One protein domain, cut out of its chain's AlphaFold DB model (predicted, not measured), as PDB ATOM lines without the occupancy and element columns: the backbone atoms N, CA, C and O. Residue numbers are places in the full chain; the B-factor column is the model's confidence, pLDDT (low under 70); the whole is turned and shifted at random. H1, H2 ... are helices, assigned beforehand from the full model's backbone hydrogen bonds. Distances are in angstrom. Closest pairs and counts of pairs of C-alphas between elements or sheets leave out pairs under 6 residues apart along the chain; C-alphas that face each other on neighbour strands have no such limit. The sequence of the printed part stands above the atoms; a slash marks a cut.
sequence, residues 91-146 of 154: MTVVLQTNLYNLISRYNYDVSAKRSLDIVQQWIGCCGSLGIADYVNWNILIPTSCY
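AT A GLANCE: This is residues 91 to 146 of the 154 residues of the protein "CD9 antigen" of Armadillidium nasatum (UniProt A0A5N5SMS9). Two helices of 14 residues, H1 and H2, meet near the end of H1 and the start of H2 and open out from there as a V; the short helix H3, the link 124 to 131 and the tail 137 to 146 form a second layer at one side of it. H1 runs along the longest axis. The printed part has 56 residues with three named helices, in the order H1, H2, H3, and no named strand; the class is all helix. It is compact, with a radius of gyration of the C-alphas of 10.0 A, and spans 26 by 22 by 20 A.

HOW THE PARTS SIT: Begin with H1, residues 91 to 104. Its residues 99 to 103 alone touch H2, residues 110 to 123, which meets them with residues 112 to 116 alone. Look there for the closest C-alphas, those of Leu 102 and Ala 112, 5.8 A apart. The two helices run opposite ways at a steep tilt of 48 degrees. H3, residues 132 to 136, is apart from H2. H3 and residues 100 to 103 of H1 only just touch, with 3 pairs of C-alphas within 8 A; the closest are those of Ile 103 and Tyr 134, 6.8 A apart. In H1, H2 and H3 every O i to N i+4 pair is within hydrogen-bond range.

IN THESE COORDINATES: Find C-alpha 91 at (193.699, 245.556, 176.011); from there H1 runs 20.0 A to C-alpha 104. Find C-alpha 110 at (199.053, 256.520, 153.267), where H2 begins; it runs 19.9 A to C-alpha 123. H3 ends at C-alpha 136, at (182.068, 260.064, 162.458).

THE WHOLE: The C-alphas of Met 91 and Leu 140 are the two farthest apart, at 27.5 A. The printed part has no cut. The link from H1 to H2 is tight, and that from H2 to H3 is short. The mean pLDDT of the printed part is 82.0; look for values under 70 at residues 91 to 92 and residue 111.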
ATOM      1  N   MET A  91     193.189 245.922 177.338       57.69
ATOM      2  CA  MET A  91     193.699 245.556 176.011       57.69
ATOM      3  C   MET A  91     192.717 245.914 174.882       57.69
ATOM      4  O   MET A  91     193.124 246.499 173.887       57.69
ATOM      5  N   THR A  92     191.423 245.624 175.043       66.88
ATOM      6  CA  THR A  92     190.387 245.951 174.049       66.88
ATOM      7  C   THR A  92     190.208 247.458 173.926       66.88
ATOM      8  O   THR A  92     190.111 247.964 172.818       66.88
ATOM      9  N   VAL A  93     190.246 248.187 175.046       71.75
ATOM     10  CA  VAL A  93     190.166 249.658 175.054       71.75
ATOM     11  C   VAL A  93     191.381 250.274 174.366       71.75
ATOM     12  O   VAL A  93     191.240 251.195 173.568       71.75
ATOM     13  N   VAL A  94     192.578 249.748 174.634       72.06
ATOM     14  CA  VAL A  94     193.812 250.179 173.970       72.06
ATOM     15  C   VAL A  94     193.729 249.888 172.474       72.06
ATOM     16  O   VAL A  94     194.018 250.776 171.680       72.06
ATOM     17  N   LEU A  95     193.291 248.696 172.069       75.38
ATOM     18  CA  LEU A  95     193.118 248.346 170.657       75.38
ATOM     19  C   LEU A  95     192.094 249.250 169.966       75.38
ATOM     20  O   LEU A  95     192.402 249.798 168.914       75.38
ATOM     21  N   GLN A  96     190.932 249.471 170.580       80.00
ATOM     22  CA  GLN A  96     189.897 250.368 170.061       80.00
ATOM     23  C   GLN A  96     190.413 251.801 169.918       80.00
ATOM     24  O   GLN A  96     190.271 252.412 168.867       80.00
ATOM     25  N   THR A  97     191.092 252.322 170.941       81.06
ATOM     26  CA  THR A  97     191.654 253.681 170.909       81.06
ATOM     27  C   THR A  97     192.717 253.815 169.821       81.06
ATOM     28  O   THR A  97     192.742 254.812 169.104       81.06
ATOM     29  N   ASN A  98     193.580 252.807 169.660       80.19
ATOM     30  CA  ASN A  98     194.572 252.802 168.589       80.19
ATOM     31  C   ASN A  98     193.891 252.763 167.220       80.19
ATOM     32  O   ASN A  98     194.132 253.658 166.422       80.19
ATOM     33  N   LEU A  99     192.993 251.807 166.965       82.19
ATOM     34  CA  LEU A  99     192.269 251.701 165.693       82.19
ATOM     35  C   LEU A  99     191.496 252.983 165.362       82.19
ATOM     36  O   LEU A  99     191.554 253.462 164.233       82.19
ATOM     37  N   TYR A 100     190.840 253.591 166.349       85.06
ATOM     38  CA  TYR A 100     190.140 254.862 166.178       85.06
ATOM     39  C   TYR A 100     191.093 256.012 165.814       85.06
ATOM     40  O   TYR A 100     190.804 256.802 164.912       85.06
ATOM     41  N   ASN A 101     192.268 256.077 166.448       83.06
ATOM     42  CA  ASN A 101     193.307 257.046 166.096       83.06
ATOM     43  C   ASN A 101     193.874 256.804 164.688       83.06
ATOM     44  O   ASN A 101     194.119 257.775 163.971       83.06
ATOM     45  N   LEU A 102     194.040 255.548 164.258       81.06
ATOM     46  CA  LEU A 102     194.439 255.234 162.882       81.06
ATOM     47  C   LEU A 102     193.407 255.741 161.866       81.06
ATOM     48  O   LEU A 102     193.790 256.342 160.864       81.06
ATOM     49  N   ILE A 103     192.110 255.550 162.138       86.00
ATOM     50  CA  ILE A 103     191.025 256.022 161.262       86.00
ATOM     51  C   ILE A 103     191.085 257.544 161.106       86.00
ATOM     52  O   ILE A 103     190.968 258.040 159.989       86.00
ATOM     53  N   SER A 104     191.358 258.294 162.181       84.50
ATOM     54  CA  SER A 104     191.470 259.763 162.107       84.50
ATOM     55  C   SER A 104     192.541 260.250 161.116       84.50
ATOM     56  O   SER A 104     192.419 261.332 160.541       84.50
ATOM     57  N   ARG A 105     193.578 259.438 160.876       82.94
ATOM     58  CA  ARG A 105     194.688 259.746 159.963       82.94
ATOM     59  C   ARG A 105     194.543 259.081 158.594       82.94
ATOM     60  O   ARG A 105     195.372 259.322 157.726       82.94
ATOM     61  N   TYR A 106     193.474 258.321 158.357       82.19
ATOM     62  CA  TYR A 106     193.297 257.479 157.170       82.19
ATOM     63  C   TYR A 106     193.404 258.232 155.829       82.19
ATOM     64  O   TYR A 106     193.934 257.699 154.861       82.19
ATOM     65  N   ASN A 107     192.930 259.481 155.757       82.25
ATOM     66  CA  ASN A 107     193.006 260.284 154.526       82.25
ATOM     67  C   ASN A 107     194.351 260.997 154.325       82.25
ATOM     68  O   ASN A 107     194.664 261.389 153.203       82.25
ATOM     69  N   TYR A 108     195.114 261.204 155.397       79.94
ATOM     70  CA  TYR A 108     196.327 262.027 155.385       79.94
ATOM     71  C   TYR A 108     197.602 261.185 155.404       79.94
ATOM     72  O   TYR A 108     198.641 261.630 154.929       79.94
ATOM     73  N   ASP A 109     197.509 259.970 155.932       74.88
ATOM     74  CA  ASP A 109     198.619 259.056 156.122       74.88
ATOM     75  C   ASP A 109     198.371 257.776 155.309       74.88
ATOM     76  O   ASP A 109     197.531 256.932 155.638       74.88
ATOM     77  N   VAL A 110     199.114 257.655 154.205       73.44
ATOM     78  CA  VAL A 110     199.053 256.520 153.267       73.44
ATOM     79  C   VAL A 110     199.384 255.205 153.969       73.44
ATOM     80  O   VAL A 110     198.875 254.141 153.603       73.44
ATOM     81  N   SER A 111     200.220 255.270 154.992       66.56
ATOM     82  CA  SER A 111     200.688 254.102 155.699       66.56
ATOM     83  C   SER A 111     199.681 253.676 156.763       66.56
ATOM     84  O   SER A 111     199.360 252.488 156.835       66.56
ATOM     85  N   ALA A 112     199.091 254.622 157.507       71.44
ATOM     86  CA  ALA A 112     197.951 254.335 158.385       71.44
ATOM     87  C   ALA A 112     196.795 253.707 157.592       71.44
ATOM     88  O   ALA A 112     196.227 252.704 158.027       71.44
ATOM     89  N   LYS A 113     196.517 254.230 156.390       80.38
ATOM     90  CA  LYS A 113     195.560 253.652 155.443       80.38
ATOM     91  C   LYS A 113     195.889 252.203 155.094       80.38
ATOM     92  O   LYS A 113     195.051 251.328 155.292       80.38
ATOM     93  N   ARG A 114     197.110 251.925 154.627       78.19
ATOM     94  CA  ARG A 114     197.517 250.571 154.217       78.19
ATOM     95  C   ARG A 114     197.486 249.574 155.373       78.19
ATOM     96  O   ARG A 114     196.994 248.464 155.195       78.19
ATOM     97  N   SER A 115     198.015 249.937 156.540       77.31
ATOM     98  CA  SER A 115     198.007 249.053 157.710       77.31
ATOM     99  C   SER A 115     196.584 248.711 158.137       77.31
ATOM    100  O   SER A 115     196.298 247.550 158.420       77.31
ATOM    101  N   LEU A 116     195.689 249.702 158.140       82.25
ATOM    102  CA  LEU A 116     194.288 249.499 158.478       82.25
ATOM    103  C   LEU A 116     193.584 248.626 157.426       82.25
ATOM    104  O   LEU A 116     192.923 247.665 157.805       82.25
ATOM    105  N   ASP A 117     193.813 248.877 156.134       85.69
ATOM    106  CA  ASP A 117     193.241 248.093 155.032       85.69
ATOM    107  C   ASP A 117     193.665 246.614 155.094       85.69
ATOM    108  O   ASP A 117     192.826 245.725 154.952       85.69
ATOM    109  N   ILE A 118     194.950 246.337 155.359       82.81
ATOM    110  CA  ILE A 118     195.467 244.968 155.521       82.81
ATOM    111  C   ILE A 118     194.786 244.288 156.708       82.81
ATOM    112  O   ILE A 118     194.276 243.181 156.569       82.81
ATOM    113  N   VAL A 119     194.766 244.932 157.877       84.56
ATOM    114  CA  VAL A 119     194.162 244.355 159.088       84.56
ATOM    115  C   VAL A 119     192.680 244.050 158.862       84.56
ATOM    116  O   VAL A 119     192.227 242.958 159.197       84.56
ATOM    117  N   GLN A 120     191.945 244.972 158.249       87.38
ATOM    118  CA  GLN A 120     190.512 244.839 157.986       87.38
ATOM    119  C   GLN A 120     190.202 243.726 156.992       87.38
ATOM    120  O   GLN A 120     189.316 242.914 157.246       87.38
ATOM    121  N   GLN A 121     190.989 243.615 155.922       84.56
ATOM    122  CA  GLN A 121     190.814 242.570 154.918       84.56
ATOM    123  C   GLN A 121     191.219 241.179 155.431       84.56
ATOM    124  O   GLN A 121     190.575 240.190 155.093       84.56
ATOM    125  N   TRP A 122     192.276 241.084 156.245       82.56
ATOM    126  CA  TRP A 122     192.758 239.804 156.777       82.56
ATOM    127  C   TRP A 122     191.912 239.266 157.929       82.56
ATOM    128  O   TRP A 122     191.733 238.055 158.037       82.56
ATOM    129  N   ILE A 123     191.430 240.147 158.809       84.06
ATOM    130  CA  ILE A 123     190.606 239.762 159.963       84.06
ATOM    131  C   ILE A 123     189.120 239.696 159.578       84.06
ATOM    132  O   ILE A 123     188.364 238.980 160.231       84.06
ATOM    133  N   GLY A 124     188.707 240.399 158.518       83.19
ATOM    134  CA  GLY A 124     187.302 240.533 158.135       83.19
ATOM    135  C   GLY A 124     186.545 241.408 159.130       83.19
ATOM    136  O   GLY A 124     185.532 240.994 159.685       83.19
ATOM    137  N   CYS A 125     187.082 242.591 159.432       87.50
ATOM    138  CA  CYS A 125     186.461 243.557 160.337       87.50
ATOM    139  C   CYS A 125     186.473 244.963 159.733       87.50
ATOM    140  O   CYS A 125     187.269 245.253 158.842       87.50
ATOM    141  N   CYS A 126     185.613 245.855 160.232       88.75
ATOM    142  CA  CYS A 126     185.580 247.244 159.785       88.75
ATOM    143  C   CYS A 126     185.525 248.223 160.962       88.75
ATOM    144  O   CYS A 126     184.618 248.175 161.790       88.75
ATOM    145  N   GLY A 127     186.483 249.150 161.005       86.94
ATOM    146  CA  GLY A 127     186.585 250.165 162.054       86.94
ATOM    147  C   GLY A 127     187.098 249.636 163.401       86.94
ATOM    148  O   GLY A 127     187.642 248.538 163.497       86.94
ATOM    149  N   SER A 128     186.958 250.451 164.447       84.44
ATOM    150  CA  SER A 128     187.293 250.087 165.832       84.44
ATOM    151  C   SER A 128     186.115 249.385 166.517       84.44
ATOM    152  O   SER A 128     186.278 248.358 167.176       84.44
ATOM    153  N   LEU A 129     184.922 249.957 166.360       83.69
ATOM    154  CA  LEU A 129     183.639 249.433 166.827       83.69
ATOM    155  C   LEU A 129     182.714 249.088 165.657       83.69
ATOM    156  O   LEU A 129     181.818 248.262 165.815       83.69
ATOM    157  N   GLY A 130     182.920 249.718 164.500       85.81
ATOM    158  CA  GLY A 130     182.161 249.447 163.290       85.81
ATOM    159  C   GLY A 130     182.361 250.511 162.216       85.81
ATOM    160  O   GLY A 130     183.100 251.483 162.379       85.81
ATOM    161  N   ILE A 131     181.603 250.368 161.132       85.19
ATOM    162  CA  ILE A 131     181.603 251.271 159.969       85.19
ATOM    163  C   ILE A 131     181.280 252.728 160.365       85.19
ATOM    164  O   ILE A 131     181.769 253.673 159.747       85.19
ATOM    165  N   ALA A 132     180.499 252.922 161.434       86.31
ATOM    166  CA  ALA A 132     180.142 254.243 161.955       86.31
ATOM    167  C   ALA A 132     181.364 255.097 162.342       86.31
ATOM    168  O   ALA A 132     181.290 256.322 162.273       86.31
ATOM    169  N   ASP A 133     182.498 254.476 162.685       87.25
ATOM    170  CA  ASP A 133     183.726 255.202 163.021       87.25
ATOM    171  C   ASP A 133     184.242 256.034 161.840       87.25
ATOM    172  O   ASP A 133     184.704 257.155 162.035       87.25
ATOM    173  N   TYR A 134     184.096 255.538 160.609       88.12
ATOM    174  CA  TYR A 134     184.467 256.279 159.401       88.12
ATOM    175  C   TYR A 134     183.527 257.450 159.137       88.12
ATOM    176  O   TYR A 134     183.979 258.552 158.829       88.12
ATOM    177  N   VAL A 135     182.224 257.231 159.330       86.69
ATOM    178  CA  VAL A 135     181.200 258.270 159.164       86.69
ATOM    179  C   VAL A 135     181.422 259.406 160.164       86.69
ATOM    180  O   VAL A 135     181.356 260.572 159.786       86.69
ATOM    181  N   ASN A 136     181.772 259.079 161.412       87.50
ATOM    182  CA  ASN A 136     182.068 260.064 162.458       87.50
ATOM    183  C   ASN A 136     183.248 260.981 162.099       87.50
ATOM    184  O   ASN A 136     183.248 262.154 162.467       87.50
ATOM    185  N   TRP A 137     184.228 260.470 161.355       85.00
ATOM    186  CA  TRP A 137     185.367 261.245 160.861       85.00
ATOM    187  C   TRP A 137     185.138 261.868 159.472       85.00
ATOM    188  O   TRP A 137     186.056 262.478 158.924       85.00
ATOM    189  N   ASN A 138     183.929 261.759 158.905       87.56
ATOM    190  CA  ASN A 138     183.601 262.159 157.530       87.56
ATOM    191  C   ASN A 138     184.519 261.514 156.474       87.56
ATOM    192  O   ASN A 138     184.892 262.135 155.477       87.56
ATOM    193  N   ILE A 139     184.896 260.257 156.702       86.06
ATOM    194  CA  ILE A 139     185.731 259.461 155.805       86.06
ATOM    195  C   ILE A 139     184.834 258.477 155.056       86.06
ATOM    196  O   ILE A 139     183.917 257.882 155.624       86.06
ATOM    197  N   LEU A 140     185.094 258.315 153.759       85.81
ATOM    198  CA  LEU A 140     184.421 257.313 152.936       85.81
ATOM    199  C   LEU A 140     184.807 255.913 153.418       85.81
ATOM    200  O   LEU A 140     185.973 255.654 153.710       85.81
ATOM    201  N   ILE A 141     183.828 255.012 153.470       86.00
ATOM    202  CA  ILE A 141     184.061 253.625 153.876       86.00
ATOM    203  C   ILE A 141     185.032 252.992 152.872       86.00
ATOM    204  O   ILE A 141     184.758 253.021 151.666       86.00
ATOM    205  N   PRO A 142     186.170 252.450 153.329       86.25
ATOM    206  CA  PRO A 142     187.171 251.934 152.422       86.25
ATOM    207  C   PRO A 142     186.755 250.588 151.834       86.25
ATOM    208  O   PRO A 142     186.015 249.815 152.439       86.25
ATOM    209  N   THR A 143     187.268 250.277 150.643       84.69
ATOM    210  CA  THR A 143     186.981 249.011 149.952       84.69
ATOM    211  C   THR A 143     187.483 247.786 150.721       84.69
ATOM    212  O   THR A 143     186.973 246.693 150.512       84.69
ATOM    213  N   SER A 144     188.449 247.964 151.627       84.44
ATOM    214  CA  SER A 144     188.958 246.938 152.550       84.44
ATOM    215  C   SER A 144     187.908 246.435 153.547       84.44
ATOM    216  O   SER A 144     188.018 245.310 154.030       84.44
ATOM    217  N   CYS A 145     186.861 247.225 153.806       87.94
ATOM    218  CA  CYS A 145     185.732 246.836 154.647       87.94
ATOM    219  C   CYS A 145     184.660 246.010 153.918       87.94
ATOM    220  O   CYS A 145     183.676 245.633 154.550       87.94
ATOM    221  N   TYR A 146     184.813 245.749 152.618       86.88
ATOM    222  CA  TYR A 146     183.864 244.958 151.841       86.88
ATOM    223  C   TYR A 146     184.432 243.576 151.532       86.88
ATOM    224  O   TYR A 146     185.599 243.427 151.165       86.88
TER     225      TYR A 146